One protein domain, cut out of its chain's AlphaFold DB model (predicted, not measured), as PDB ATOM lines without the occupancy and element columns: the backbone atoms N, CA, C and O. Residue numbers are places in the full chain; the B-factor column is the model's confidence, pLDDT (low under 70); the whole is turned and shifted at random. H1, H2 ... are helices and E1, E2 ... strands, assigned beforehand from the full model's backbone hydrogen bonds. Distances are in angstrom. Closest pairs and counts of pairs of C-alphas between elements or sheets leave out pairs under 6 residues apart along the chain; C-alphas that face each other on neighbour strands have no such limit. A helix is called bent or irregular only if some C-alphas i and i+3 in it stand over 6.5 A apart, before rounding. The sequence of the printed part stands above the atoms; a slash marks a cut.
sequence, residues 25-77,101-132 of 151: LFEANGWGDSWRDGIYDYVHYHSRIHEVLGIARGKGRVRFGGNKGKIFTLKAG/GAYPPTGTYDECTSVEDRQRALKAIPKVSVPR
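AT A GLANCE: This is residues 25 to 77 and 101 to 132 of the 151 residues of the protein "Cupin_2 domain-containing protein" of Bradyrhizobium elkanii (UniProt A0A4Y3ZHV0). A small, strongly twisted sheet of E1, E5 and E2 makes one part of this model; at Gly 58 the chain folds back from the end of E2 into a second part, the two-stranded hairpin of E3 and E4. Far from Gly 58 lies the helix H2, which the long link of residues 104 to 116 reaches from E5, while the short H1 sits by the sheet and only grazes it. The printed part has 85 residues, with two named helices and five named strands in the order H1 E1 E2 E3 E4 E5 H2; the sheets run E1 - E5 - E2 and E3 - E4, both antiparallel, and the class is mixed, helices and strands. The whole is compact, with a radius of gyration of the C-alphas of 13.7 A and spans of 36 by 31 by 18 A.

IN THESE COORDINATES: Find C-alpha 25 at (36.037, -12.478, -36.509), where H1, residues 25 to 28, begins. Next come E1, residues 32 to 37, 15.3 A long, and E2, residues 51 to 57, 18.6 A long. Go on to E3, residues 59 to 64, 15.6 A, and E4, residues 70 to 75, 16.1 A. After the cut, E5 takes residues 101 to 103, starting at C-alpha 101 at (30.899, -18.602, -27.882). H2, residues 117 to 127, runs 15.9 A to C-alpha 127 at (47.175, -31.876, -22.497); it is only just irregular, with C-alphas 123 and 126 6.7 A apart.

HOW THE PARTS SIT: Start at the inner strand E5. Beside it lies the edge strand E1, antiparallel at 160 degrees, with N 32 and O 103 2.9 A apart, within hydrogen-bond range. The other edge strand, E2, is antiparallel to E5 at 155 degrees, with N 52 and O 102 at 3.0 A, within hydrogen-bond range. H1 only grazes this sheet, with residues 25 to 27. E2 and E3 meet only through their link. In the hairpin of E3 and E4, at 154 degrees, look for N 72 and O 62, 2.8 A apart, within hydrogen-bond range. The closest C-alphas of E2 and E4 are those of Ile 55 and Lys 75, 6.1 A apart. H2 is not on the three-stranded sheet, and is apart from E3 and E4. In H2, 4 of 7 O i to N i+4 pairs are within hydrogen-bond range; H1 is too short for such a pair.

THE WHOLE: The two C-alphas farthest apart are those of Gly 58 and Lys 123, 36.5 A. Residues 78 to 100 are not printed, and C-alphas 77 and 101 stand 13.1 A apart across this cut, which falls between E4 and E5. The links E1 to E2 and E5 to H2 are long, with 13 residues each. The mean pLDDT of the printed part is 96.8, and no printed residue is under 70.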
ATOM      1  N   LEU A  25      34.712 -12.665 -37.104       98.06
ATOM      2  CA  LEU A  25      36.037 -12.478 -36.509       98.06
ATOM      3  C   LEU A  25      36.621 -13.795 -35.980       98.06
ATOM      4  O   LEU A  25      37.773 -14.123 -36.275       98.06
ATOM      5  N   PHE A  26      35.839 -14.550 -35.204       98.31
ATOM      6  CA  PHE A  26      36.282 -15.830 -34.656       98.31
ATOM      7  C   PHE A  26      36.573 -16.831 -35.778       98.31
ATOM      8  O   PHE A  26      37.670 -17.395 -35.817       98.31
ATOM      9  N   GLU A  27      35.662 -16.967 -36.745       97.62
ATOM     10  CA  GLU A  27      35.818 -17.870 -37.889       97.62
ATOM     11  C   GLU A  27      37.052 -17.515 -38.731       97.62
ATOM     12  O   GLU A  27      37.846 -18.396 -39.062       97.62
ATOM     13  N   ALA A  28      37.279 -16.230 -39.027       97.62
ATOM     14  CA  ALA A  28      38.457 -15.778 -39.775       97.62
ATOM     15  C   ALA A  28      39.778 -16.165 -39.080       97.62
ATOM     16  O   ALA A  28      40.802 -16.413 -39.730       97.62
ATOM     17  N   ASN A  29      39.747 -16.283 -37.751       98.06
ATOM     18  CA  ASN A  29      40.866 -16.730 -36.930       98.06
ATOM     19  C   ASN A  29      40.864 -18.241 -36.638       98.06
ATOM     20  O   ASN A  29      41.746 -18.731 -35.929       98.06
ATOM     21  N   GLY A  30      39.946 -18.996 -37.242       97.31
ATOM     22  CA  GLY A  30      39.831 -20.449 -37.121       97.31
ATOM     23  C   GLY A  30      39.141 -20.922 -35.844       97.31
ATOM     24  O   GLY A  30      39.241 -22.102 -35.518       97.31
ATOM     25  N   TRP A  31      38.483 -20.023 -35.110       98.06
ATOM     26  CA  TRP A  31      37.650 -20.360 -33.961       98.06
ATOM     27  C   TRP A  31      36.203 -20.519 -34.428       98.06
ATOM     28  O   TRP A  31      35.539 -19.543 -34.766       98.06
ATOM     29  N   GLY A  32      35.743 -21.764 -34.493       96.25
ATOM     30  CA  GLY A  32      34.478 -22.152 -35.108       96.25
ATOM     31  C   GLY A  32      33.492 -22.761 -34.116       96.25
ATOM     32  O   GLY A  32      33.544 -22.488 -32.915       96.25
ATOM     33  N   ASP A  33      32.573 -23.573 -34.651       94.75
ATOM     34  CA  ASP A  33      31.494 -24.240 -33.905       94.75
ATOM     35  C   ASP A  33      30.714 -23.283 -32.995       94.75
ATOM     36  O   ASP A  33      30.355 -23.594 -31.858       94.75
ATOM     37  N   SER A  34      30.472 -22.076 -33.517       96.06
ATOM     38  CA  SER A  34      29.937 -20.983 -32.723       96.06
ATOM     39  C   SER A  34      28.485 -21.203 -32.305       96.06
ATOM     40  O   SER A  34      27.659 -21.740 -33.053       96.06
ATOM     41  N   TRP A  35      28.155 -20.700 -31.121       96.19
ATOM     42  CA  TRP A  35      26.808 -20.687 -30.557       96.19
ATOM     43  C   TRP A  35      26.402 -19.271 -30.139       96.19
ATOM     44  O   TRP A  35      27.235 -18.374 -30.063       96.19
ATOM     45  N   ARG A  36      25.102 -19.060 -29.895       96.81
ATOM     46  CA  ARG A  36      24.530 -17.776 -29.460       96.81
ATOM     47  C   ARG A  36      23.588 -17.990 -28.279       96.81
ATOM     48  O   ARG A  36      22.525 -18.573 -28.485       96.81
ATOM     49  N   ASP A  37      23.952 -17.518 -27.091       96.12
ATOM     50  CA  ASP A  37      23.126 -17.604 -25.873       96.12
ATOM     51  C   ASP A  37      23.679 -16.690 -24.757       96.12
ATOM     52  O   ASP A  37      24.515 -15.832 -25.020       96.12
ATOM     53  N   GLY A  38      23.215 -16.832 -23.517       96.81
ATOM     54  CA  GLY A  38      23.882 -16.317 -22.324       96.81
ATOM     55  C   GLY A  38      25.030 -17.214 -21.840       96.81
ATOM     56  O   GLY A  38      25.489 -18.115 -22.533       96.81
ATOM     57  N   ILE A  39      25.480 -16.970 -20.609       98.00
ATOM     58  CA  ILE A  39      26.418 -17.836 -19.876       98.00
ATOM     59  C   ILE A  39      25.634 -18.477 -18.730       98.00
ATOM     60  O   ILE A  39      24.824 -17.786 -18.105       98.00
ATOM     61  N   TYR A  40      25.872 -19.757 -18.429       97.75
ATOM     62  CA  TYR A  40      25.154 -20.444 -17.351       97.75
ATOM     63  C   TYR A  40      25.267 -19.724 -16.006       97.75
ATOM     64  O   TYR A  40      26.310 -19.171 -15.648       97.75
ATOM     65  N   ASP A  41      24.186 -19.782 -15.232       97.12
ATOM     66  CA  ASP A  41      24.076 -19.224 -13.886       97.12
ATOM     67  C   ASP A  41      24.629 -20.157 -12.796       97.12
ATOM     68  O   ASP A  41      24.499 -19.867 -11.608       97.12
ATOM     69  N   TYR A  42      25.315 -21.233 -13.187       97.19
ATOM     70  CA  TYR A  42      26.098 -22.123 -12.331       97.19
ATOM     71  C   TYR A  42      27.555 -22.211 -12.808       97.19
ATOM     72  O   TYR A  42      27.881 -21.911 -13.959       97.19
ATOM     73  N   VAL A  43      28.459 -22.602 -11.902       97.12
ATOM     74  CA  VAL A  43      29.877 -22.779 -12.248       97.12
ATOM     75  C   VAL A  43      30.034 -23.988 -13.158       97.12
ATOM     76  O   VAL A  43      29.689 -25.100 -12.773       97.12
ATOM     77  N   HIS A  44      30.629 -23.765 -14.322       98.19
ATOM     78  CA  HIS A  44      31.017 -24.810 -15.259       98.19
ATOM     79  C   HIS A  44      32.367 -24.476 -15.899       98.19
ATOM     80  O   HIS A  44      32.882 -23.362 -15.752       98.19
ATOM     81  N   TYR A  45      32.982 -25.457 -16.549       98.38
ATOM     82  CA  TYR A  45      34.218 -25.285 -17.310       98.38
ATOM     83  C   TYR A  45      34.376 -26.375 -18.367       98.38
ATOM     84  O   TYR A  45      33.790 -27.448 -18.260       98.38
ATOM     85  N   HIS A  46      35.252 -26.117 -19.334       98.44
ATOM     86  CA  HIS A  46      35.697 -27.091 -20.326       98.44
ATOM     87  C   HIS A  46      37.076 -27.619 -19.936       98.44
ATOM     88  O   HIS A  46      37.999 -26.832 -19.714       98.44
ATOM     89  N   SER A  47      37.242 -28.936 -19.804       98.31
ATOM     90  CA  SER A  47      38.520 -29.532 -19.388       98.31
ATOM     91  C   SER A  47      39.384 -29.982 -20.565       98.31
ATOM     92  O   SER A  47      40.585 -30.218 -20.398       98.31
ATOM     93  N   ARG A  48      38.791 -30.080 -21.761       98.25
ATOM     94  CA  ARG A  48      39.418 -30.638 -22.968       98.25
ATOM     95  C   ARG A  48      39.453 -29.681 -24.158       98.25
ATOM     96  O   ARG A  48      39.912 -30.075 -25.234       98.25
ATOM     97  N   ILE A  49      38.999 -28.443 -23.987       98.31
ATOM     98  CA  ILE A  49      39.011 -27.419 -25.033       98.31
ATOM     99  C   ILE A  49      39.117 -26.014 -24.426       98.31
ATOM    100  O   ILE A  49      38.734 -25.795 -23.278       98.31
ATOM    101  N   HIS A  50      39.693 -25.078 -25.180       98.19
ATOM    102  CA  HIS A  50      39.656 -23.649 -24.858       98.19
ATOM    103  C   HIS A  50      38.362 -23.030 -25.374       98.19
ATOM    104  O   HIS A  50      37.789 -23.536 -26.331       98.19
ATOM    105  N   GLU A  51      37.946 -21.905 -24.811       98.62
ATOM    106  CA  GLU A  51      36.725 -21.219 -25.238       98.62
ATOM    107  C   GLU A  51      36.984 -19.726 -25.422       98.62
ATOM    108  O   GLU A  51      37.780 -19.129 -24.695       98.62
ATOM    109  N   VAL A  52      36.317 -19.114 -26.395       98.75
ATOM    110  CA  VAL A  52      36.214 -17.659 -26.497       98.75
ATOM    111  C   VAL A  52      34.756 -17.248 -26.374       98.75
ATOM    112  O   VAL A  52      33.890 -17.881 -26.967       98.75
ATOM    113  N   LEU A  53      34.500 -16.184 -25.617       98.81
ATOM    114  CA  LEU A  53      33.192 -15.571 -25.420       98.81
ATOM    115  C   LEU A  53      33.251 -14.125 -25.915       98.81
ATOM    116  O   LEU A  53      34.017 -13.324 -25.380       98.81
ATOM    117  N   GLY A  54      32.445 -13.775 -26.912       98.62
ATOM    118  CA  GLY A  54      32.264 -12.403 -27.386       98.62
ATOM    119  C   GLY A  54      30.878 -11.880 -27.034       98.62
ATOM    120  O   GLY A  54      29.871 -12.498 -27.377       98.62
ATOM    121  N   ILE A  55      30.796 -10.734 -26.359       98.38
ATOM    122  CA  ILE A  55      29.507 -10.144 -25.992       98.38
ATOM    123  C   ILE A  55      28.958  -9.366 -27.188       98.38
ATOM    124  O   ILE A  55      29.476  -8.313 -27.560       98.38
ATOM    125  N   ALA A  56      27.886  -9.873 -27.788       97.44
ATOM    126  CA  ALA A  56      27.247  -9.266 -28.948       97.44
ATOM    127  C   ALA A  56      26.308  -8.116 -28.564       97.44
ATOM    128  O   ALA A  56      26.256  -7.104 -29.260       97.44
ATOM    129  N   ARG A  57      25.551  -8.268 -27.469       97.31
ATOM    130  CA  ARG A  57      24.565  -7.285 -26.983       97.31
ATOM    131  C   ARG A  57      24.442  -7.321 -25.461       97.31
ATOM    132  O   ARG A  57      24.762  -8.319 -24.820       97.31
ATOM    133  N   GLY A  58      23.940  -6.221 -24.902       97.25
ATOM    134  CA  GLY A  58      23.621  -6.103 -23.481       97.25
ATOM    135  C   GLY A  58      24.848  -6.017 -22.570       97.25
ATOM    136  O   GLY A  58      25.942  -5.630 -22.989       97.25
ATOM    137  N   LYS A  59      24.629  -6.336 -21.291       97.81
ATOM    138  CA  LYS A  59      25.656  -6.375 -20.245       97.81
ATOM    139  C   LYS A  59      25.349  -7.456 -19.211       97.81
ATOM    140  O   LYS A  59      24.180  -7.709 -18.910       97.81
ATOM    141  N   GLY A  60      26.392  -8.036 -18.631       98.00
ATOM    142  CA  GLY A  60      26.290  -9.063 -17.601       98.00
ATOM    143  C   GLY A  60      27.483  -9.049 -16.651       98.00
ATOM    144  O   GLY A  60      28.553  -8.546 -16.980       98.00
ATOM    145  N   ARG A  61      27.299  -9.589 -15.446       98.62
ATOM    146  CA  ARG A  61      28.369  -9.828 -14.473       98.62
ATOM    147  C   ARG A  61      28.752 -11.293 -14.536       98.62
ATOM    148  O   ARG A  61      27.923 -12.152 -14.250       98.62
ATOM    149  N   VAL A  62      30.001 -11.569 -14.879       98.75
ATOM    150  CA  VAL A  62      30.518 -12.928 -15.050       98.75
ATOM    151  C   VAL A  62      31.693 -13.132 -14.112       98.75
ATOM    152  O   VAL A  62      32.568 -12.274 -13.990       98.75
ATOM    153  N   ARG A  63      31.700 -14.263 -13.413       98.75
ATOM    154  CA  ARG A  63      32.814 -14.696 -12.574       98.75
ATOM    155  C   ARG A  63      33.688 -15.662 -13.362       98.75
ATOM    156  O   ARG A  63      33.158 -16.631 -13.888       98.75
ATOM    157  N   PHE A  64      35.000 -15.436 -13.381       98.50
ATOM    158  CA  PHE A  64      35.999 -16.320 -13.997       98.50
ATOM    159  C   PHE A  64      37.011 -16.806 -12.954       98.50
ATOM    160  O   PHE A  64      37.497 -16.018 -12.143       98.50
ATOM    161  N   GLY A  65      37.351 -18.095 -12.977       96.25
ATOM    162  CA  GLY A  65      38.203 -18.771 -11.987       96.25
ATOM    163  C   GLY A  65      37.438 -19.601 -10.942       96.25
ATOM    164  O   GLY A  65      37.964 -19.875  -9.864       96.25
ATOM    165  N   GLY A  66      36.191 -19.989 -11.225       92.06
ATOM    166  CA  GLY A  66      35.351 -20.802 -10.341       92.06
ATOM    167  C   GLY A  66      34.825 -20.046  -9.115       92.06
ATOM    168  O   GLY A  66      34.694 -18.823  -9.125       92.06
ATOM    169  N   ASN A  67      34.523 -20.768  -8.029       90.94
ATOM    170  CA  ASN A  67      33.875 -20.194  -6.838       90.94
ATOM    171  C   ASN A  67      34.673 -19.079  -6.140       90.94
ATOM    172  O   ASN A  67      34.086 -18.230  -5.474       90.94
ATOM    173  N   LYS A  68      35.998 -19.058  -6.309       92.31
ATOM    174  CA  LYS A  68      36.893 -18.011  -5.781       92.31
ATOM    175  C   LYS A  68      37.406 -17.072  -6.882       92.31
ATOM    176  O   LYS A  68      38.398 -16.376  -6.695       92.31
ATOM    177  N   GLY A  69      36.755 -17.106  -8.043       96.19
ATOM    178  CA  GLY A  69      37.118 -16.345  -9.223       96.19
ATOM    179  C   GLY A  69      36.863 -14.846  -9.098       96.19
ATOM    180  O   GLY A  69      36.148 -14.382  -8.209       96.19
ATOM    181  N   LYS A  70      37.420 -14.085 -10.038       98.31
ATOM    182  CA  LYS A  70      37.211 -12.637 -10.148       98.31
ATOM    183  C   LYS A  70      35.934 -12.345 -10.927       98.31
ATOM    184  O   LYS A  70      35.615 -13.048 -11.883       98.31
ATOM    185  N   ILE A  71      35.216 -11.304 -10.517       98.62
ATOM    186  CA  ILE A  71      33.973 -10.868 -11.159       98.62
ATOM    187  C   ILE A  71      34.282  -9.707 -12.097       98.62
ATOM    188  O   ILE A  71      34.911  -8.735 -11.687       98.62
ATOM    189  N   PHE A  72      33.781  -9.797 -13.322       98.62
ATOM    190  CA  PHE A  72      33.881  -8.761 -14.338       98.62
ATOM    191  C   PHE A  72      32.484  -8.361 -14.793       98.62
ATOM    192  O   PHE A  72      31.598  -9.206 -14.923       98.62
ATOM    193  N   THR A  73      32.292  -7.073 -15.047       98.56
ATOM    194  CA  THR A  73      31.125  -6.590 -15.785       98.56
ATOM    195  C   THR A  73      31.507  -6.559 -17.256       98.56
ATOM    196  O   THR A  73      32.364  -5.766 -17.632       98.56
ATOM    197  N   LEU A  74      30.885  -7.420 -18.056       98.50
ATOM    198  CA  LEU A  74      31.078  -7.490 -19.499       98.50
ATOM    199  C   LEU A  74      29.921  -6.792 -20.216       98.50
ATOM    200  O   LEU A  74      28.768  -6.878 -19.780       98.50
ATOM    201  N   LYS A  75      30.217  -6.122 -21.323       98.25
ATOM    202  CA  LYS A  75      29.264  -5.413 -22.186       98.25
ATOM    203  C   LYS A  75      29.549  -5.703 -23.655       98.25
ATOM    204  O   LYS A  75      30.602  -6.233 -23.991       98.25
ATOM    205  N   ALA A  76      28.608  -5.339 -24.524       97.88
ATOM    206  CA  ALA A  76      28.764  -5.473 -25.970       97.88
ATOM    207  C   ALA A  76      30.138  -4.963 -26.459       97.88
ATOM    208  O   ALA A  76      30.539  -3.846 -26.125       97.88
ATOM    209  N   GLY A  77      30.832  -5.793 -27.238       97.12
ATOM    210  CA  GLY A  77      32.191  -5.550 -27.731       97.12
ATOM    211  C   GLY A  77      33.307  -6.178 -26.888       97.12
ATOM    212  O   GLY A  77      34.409  -6.349 -27.403       97.12
ATOM    213  N   GLY A 101      29.764 -17.744 -28.189       98.44
ATOM    214  CA  GLY A 101      30.899 -18.602 -27.882       98.44
ATOM    215  C   GLY A 101      31.431 -19.283 -29.130       98.44
ATOM    216  O   GLY A 101      30.678 -19.515 -30.077       98.44
ATOM    217  N   ALA A 102      32.724 -19.586 -29.139       98.50
ATOM    218  CA  ALA A 102      33.378 -20.362 -30.185       98.50
ATOM    219  C   ALA A 102      34.571 -21.143 -29.620       98.50
ATOM    220  O   ALA A 102      35.080 -20.853 -28.531       98.50
ATOM    221  N   TYR A 103      35.041 -22.117 -30.394       98.38
ATOM    222  CA  TYR A 103      36.072 -23.063 -29.982       98.38
ATOM    223  C   TYR A 103      37.220 -23.114 -31.000       98.38
ATOM    224  O   TYR A 103      36.987 -22.928 -32.194       98.38
ATOM    225  N   PRO A 104      38.471 -23.361 -30.569       97.44
ATOM    226  CA  PRO A 104      39.591 -23.534 -31.486       97.44
ATOM    227  C   PRO A 104      39.427 -24.843 -32.282       97.44
ATOM    228  O   PRO A 104      38.703 -25.740 -31.851       97.44
ATOM    229  N   PRO A 105      40.177 -25.041 -33.381       95.44
ATOM    230  CA  PRO A 105      40.021 -26.221 -34.241       95.44
ATOM    231  C   PRO A 105      40.529 -27.522 -33.594       95.44
ATOM    232  O   PRO A 105      40.408 -28.600 -34.170       95.44
ATOM    233  N   THR A 106      41.151 -27.435 -32.417       94.00
ATOM    234  CA  THR A 106      41.709 -28.573 -31.685       94.00
ATOM    235  C   THR A 106      41.179 -28.611 -30.264       94.00
ATOM    236  O   THR A 106      41.225 -27.608 -29.553       94.00
ATOM    237  N   GLY A 107      40.784 -29.796 -29.819       95.19
ATOM    238  CA  GLY A 107      40.210 -30.028 -28.501       95.19
ATOM    239  C   GLY A 107      38.994 -30.934 -28.622       95.19
ATOM    240  O   GLY A 107      38.677 -31.442 -29.695       95.19
ATOM    241  N   THR A 108      38.316 -31.172 -27.512       96.69
ATOM    242  CA  THR A 108      37.013 -31.839 -27.521       96.69
ATOM    243  C   THR A 108      36.101 -31.074 -26.590       96.69
ATOM    244  O   THR A 108      36.479 -30.868 -25.442       96.69
ATOM    245  N   TYR A 109      34.924 -30.680 -27.070       96.81
ATOM    246  CA  TYR A 109      33.911 -30.082 -26.212       96.81
ATOM    247  C   TYR A 109      33.523 -31.047 -25.085       96.81
ATOM    248  O   TYR A 109      33.242 -32.224 -25.321       96.81
ATOM    249  N   ASP A 110      33.526 -30.538 -23.859       97.19
ATOM    250  CA  ASP A 110      33.070 -31.219 -22.653       97.19
ATOM    251  C   ASP A 110      32.556 -30.189 -21.650       97.19
ATOM    252  O   ASP A 110      33.193 -29.166 -21.474       97.19
ATOM    253  N   GLU A 111      31.444 -30.428 -20.968       97.31
ATOM    254  CA  GLU A 111      30.953 -29.514 -19.930       97.31
ATOM    255  C   GLU A 111      31.123 -30.170 -18.560       97.31
ATOM    256  O   GLU A 111      30.451 -31.151 -18.245       97.31
ATOM    257  N   CYS A 112      32.045 -29.647 -17.753       97.75
ATOM    258  CA  CYS A 112      32.267 -30.096 -16.385       97.75
ATOM    259  C   CYS A 112      31.504 -29.195 -15.412       97.75
ATOM    260  O   CYS A 112      31.695 -27.977 -15.408       97.75
ATOM    261  N   THR A 113      30.681 -29.795 -14.555       96.25
ATOM    262  CA  THR A 113      29.778 -29.066 -13.642       96.25
ATOM    263  C   THR A 113      29.890 -29.526 -12.194       96.25
ATOM    264  O   THR A 113      29.432 -28.825 -11.291       96.25
ATOM    265  N   SER A 114      30.532 -30.673 -11.946       93.06
ATOM    266  CA  SER A 114      30.540 -31.306 -10.631       93.06
ATOM    267  C   SER A 114      31.950 -31.581 -10.095       93.06
ATOM    268  O   SER A 114      32.973 -31.361 -10.754       93.06
ATOM    269  N   VAL A 115      32.021 -32.031  -8.840       89.44
ATOM    270  CA  VAL A 115      33.291 -32.382  -8.180       89.44
ATOM    271  C   VAL A 115      33.859 -33.683  -8.751       89.44
ATOM    272  O   VAL A 115      35.079 -33.840  -8.829       89.44
ATOM    273  N   GLU A 116      32.995 -34.589  -9.198       94.25
ATOM    274  CA  GLU A 116      33.346 -35.877  -9.799       94.25
ATOM    275  C   GLU A 116      34.151 -35.692 -11.096       94.25
ATOM    276  O   GLU A 116      35.099 -36.441 -11.354       94.25
ATOM    277  N   ASP A 117      33.873 -34.629 -11.859       95.44
ATOM    278  CA  ASP A 117      34.625 -34.278 -13.069       95.44
ATOM    279  C   ASP A 117      36.092 -33.924 -12.771       95.44
ATOM    280  O   ASP A 117      36.985 -34.144 -13.599       95.44
ATOM    281  N   ARG A 118      36.375 -33.416 -11.561       93.50
ATOM    282  CA  ARG A 118      37.663 -32.801 -11.204       93.50
ATOM    283  C   ARG A 118      38.846 -33.739 -11.412       93.50
ATOM    284  O   ARG A 118      39.889 -33.309 -11.902       93.50
ATOM    285  N   GLN A 119      38.716 -35.014 -11.045       95.69
ATOM    286  CA  GLN A 119      39.825 -35.966 -11.171       95.69
ATOM    287  C   GLN A 119      40.212 -36.210 -12.634       95.69
ATOM    288  O   GLN A 119      41.399 -36.332 -12.950       95.69
ATOM    289  N   ARG A 120      39.225 -36.267 -13.536       96.56
ATOM    290  CA  ARG A 120      39.462 -36.413 -14.976       96.56
ATOM    291  C   ARG A 120      39.984 -35.106 -15.569       96.56
ATOM    292  O   ARG A 120      40.960 -35.136 -16.317       96.56
ATOM    293  N   ALA A 121      39.398 -33.979 -15.173       97.19
ATOM    294  CA  ALA A 121      39.786 -32.655 -15.633       97.19
ATOM    295  C   ALA A 121      41.258 -32.335 -15.337       97.19
ATOM    296  O   ALA A 121      41.987 -31.924 -16.237       97.19
ATOM    297  N   LEU A 122      41.737 -32.612 -14.118       96.56
ATOM    298  CA  LEU A 122      43.140 -32.391 -13.733       96.56
ATOM    299  C   LEU A 122      44.137 -33.168 -14.610       96.56
ATOM    300  O   LEU A 122      45.268 -32.725 -14.797       96.56
ATOM    301  N   LYS A 123      43.720 -34.309 -15.172       97.38
ATOM    302  CA  LYS A 123      44.531 -35.107 -16.107       97.38
ATOM    303  C   LYS A 123      44.409 -34.626 -17.558       97.38
ATOM    304  O   LYS A 123      45.313 -34.886 -18.353       97.38
ATOM    305  N   ALA A 124      43.295 -33.989 -17.915       97.69
ATOM    306  CA  ALA A 124      42.982 -33.555 -19.274       97.69
ATOM    307  C   ALA A 124      43.534 -32.158 -19.590       97.69
ATOM    308  O   ALA A 124      44.222 -32.001 -20.597       97.69
ATOM    309  N   ILE A 125      43.316 -31.183 -18.702       97.38
ATOM    310  CA  ILE A 125      43.666 -29.767 -18.907       97.38
ATOM    311  C   ILE A 125      45.128 -29.573 -19.351       97.38
ATOM    312  O   ILE A 125      45.354 -28.876 -20.341       97.38
ATOM    313  N   PRO A 126      46.146 -30.213 -18.728       95.69
ATOM    314  CA  PRO A 126      47.542 -30.000 -19.120       95.69
ATOM    315  C   PRO A 126      47.905 -30.493 -20.528       95.69
ATOM    316  O   PRO A 126      49.007 -30.181 -20.988       95.69
ATOM    317  N   LYS A 127      47.026 -31.291 -21.156       95.88
ATOM    318  CA  LYS A 127      47.175 -31.876 -22.497       95.88
ATOM    319  C   LYS A 127      46.474 -31.051 -23.581       95.88
ATOM    320  O   LYS A 127      46.659 -31.338 -24.762       95.88
ATOM    321  N   VAL A 128      45.667 -30.058 -23.203       96.12
ATOM    322  CA  VAL A 128      45.010 -29.176 -24.171       96.12
ATOM    323  C   VAL A 128      46.072 -28.280 -24.803       96.12
ATOM    324  O   VAL A 128      46.858 -27.630 -24.114       96.12
ATOM    325  N   SER A 129      46.141 -28.317 -26.131       93.81
ATOM    326  CA  SER A 129      47.154 -27.591 -26.893       93.81
ATOM    327  C   SER A 129      46.800 -26.114 -26.995       93.81
ATOM    328  O   SER A 129      45.668 -25.773 -27.328       93.81
ATOM    329  N   VAL A 130      47.792 -25.245 -26.786       93.06
ATOM    330  CA  VAL A 130      47.632 -23.804 -27.012       93.06
ATOM    331  C   VAL A 130      47.300 -23.563 -28.495       93.06
ATOM    332  O   VAL A 130      48.050 -24.035 -29.357       93.06
ATOM    333  N   PRO A 131      46.212 -22.840 -28.826       93.25
ATOM    334  CA  PRO A 131      45.829 -22.583 -30.209       93.25
ATOM    335  C   PRO A 131      46.897 -21.776 -30.956       93.25
ATOM    336  O   PRO A 131      47.519 -20.872 -30.399       93.25
ATOM    337  N   ARG A 132      47.090 -22.073 -32.248       92.12
ATOM    338  CA  ARG A 132      48.069 -21.361 -33.097       92.12
ATOM    339  C   ARG A 132      47.684 -19.903 -33.376       92.12
ATOM    340  O   ARG A 132      48.568 -19.089 -33.634       92.12
TER     341      ARG A 132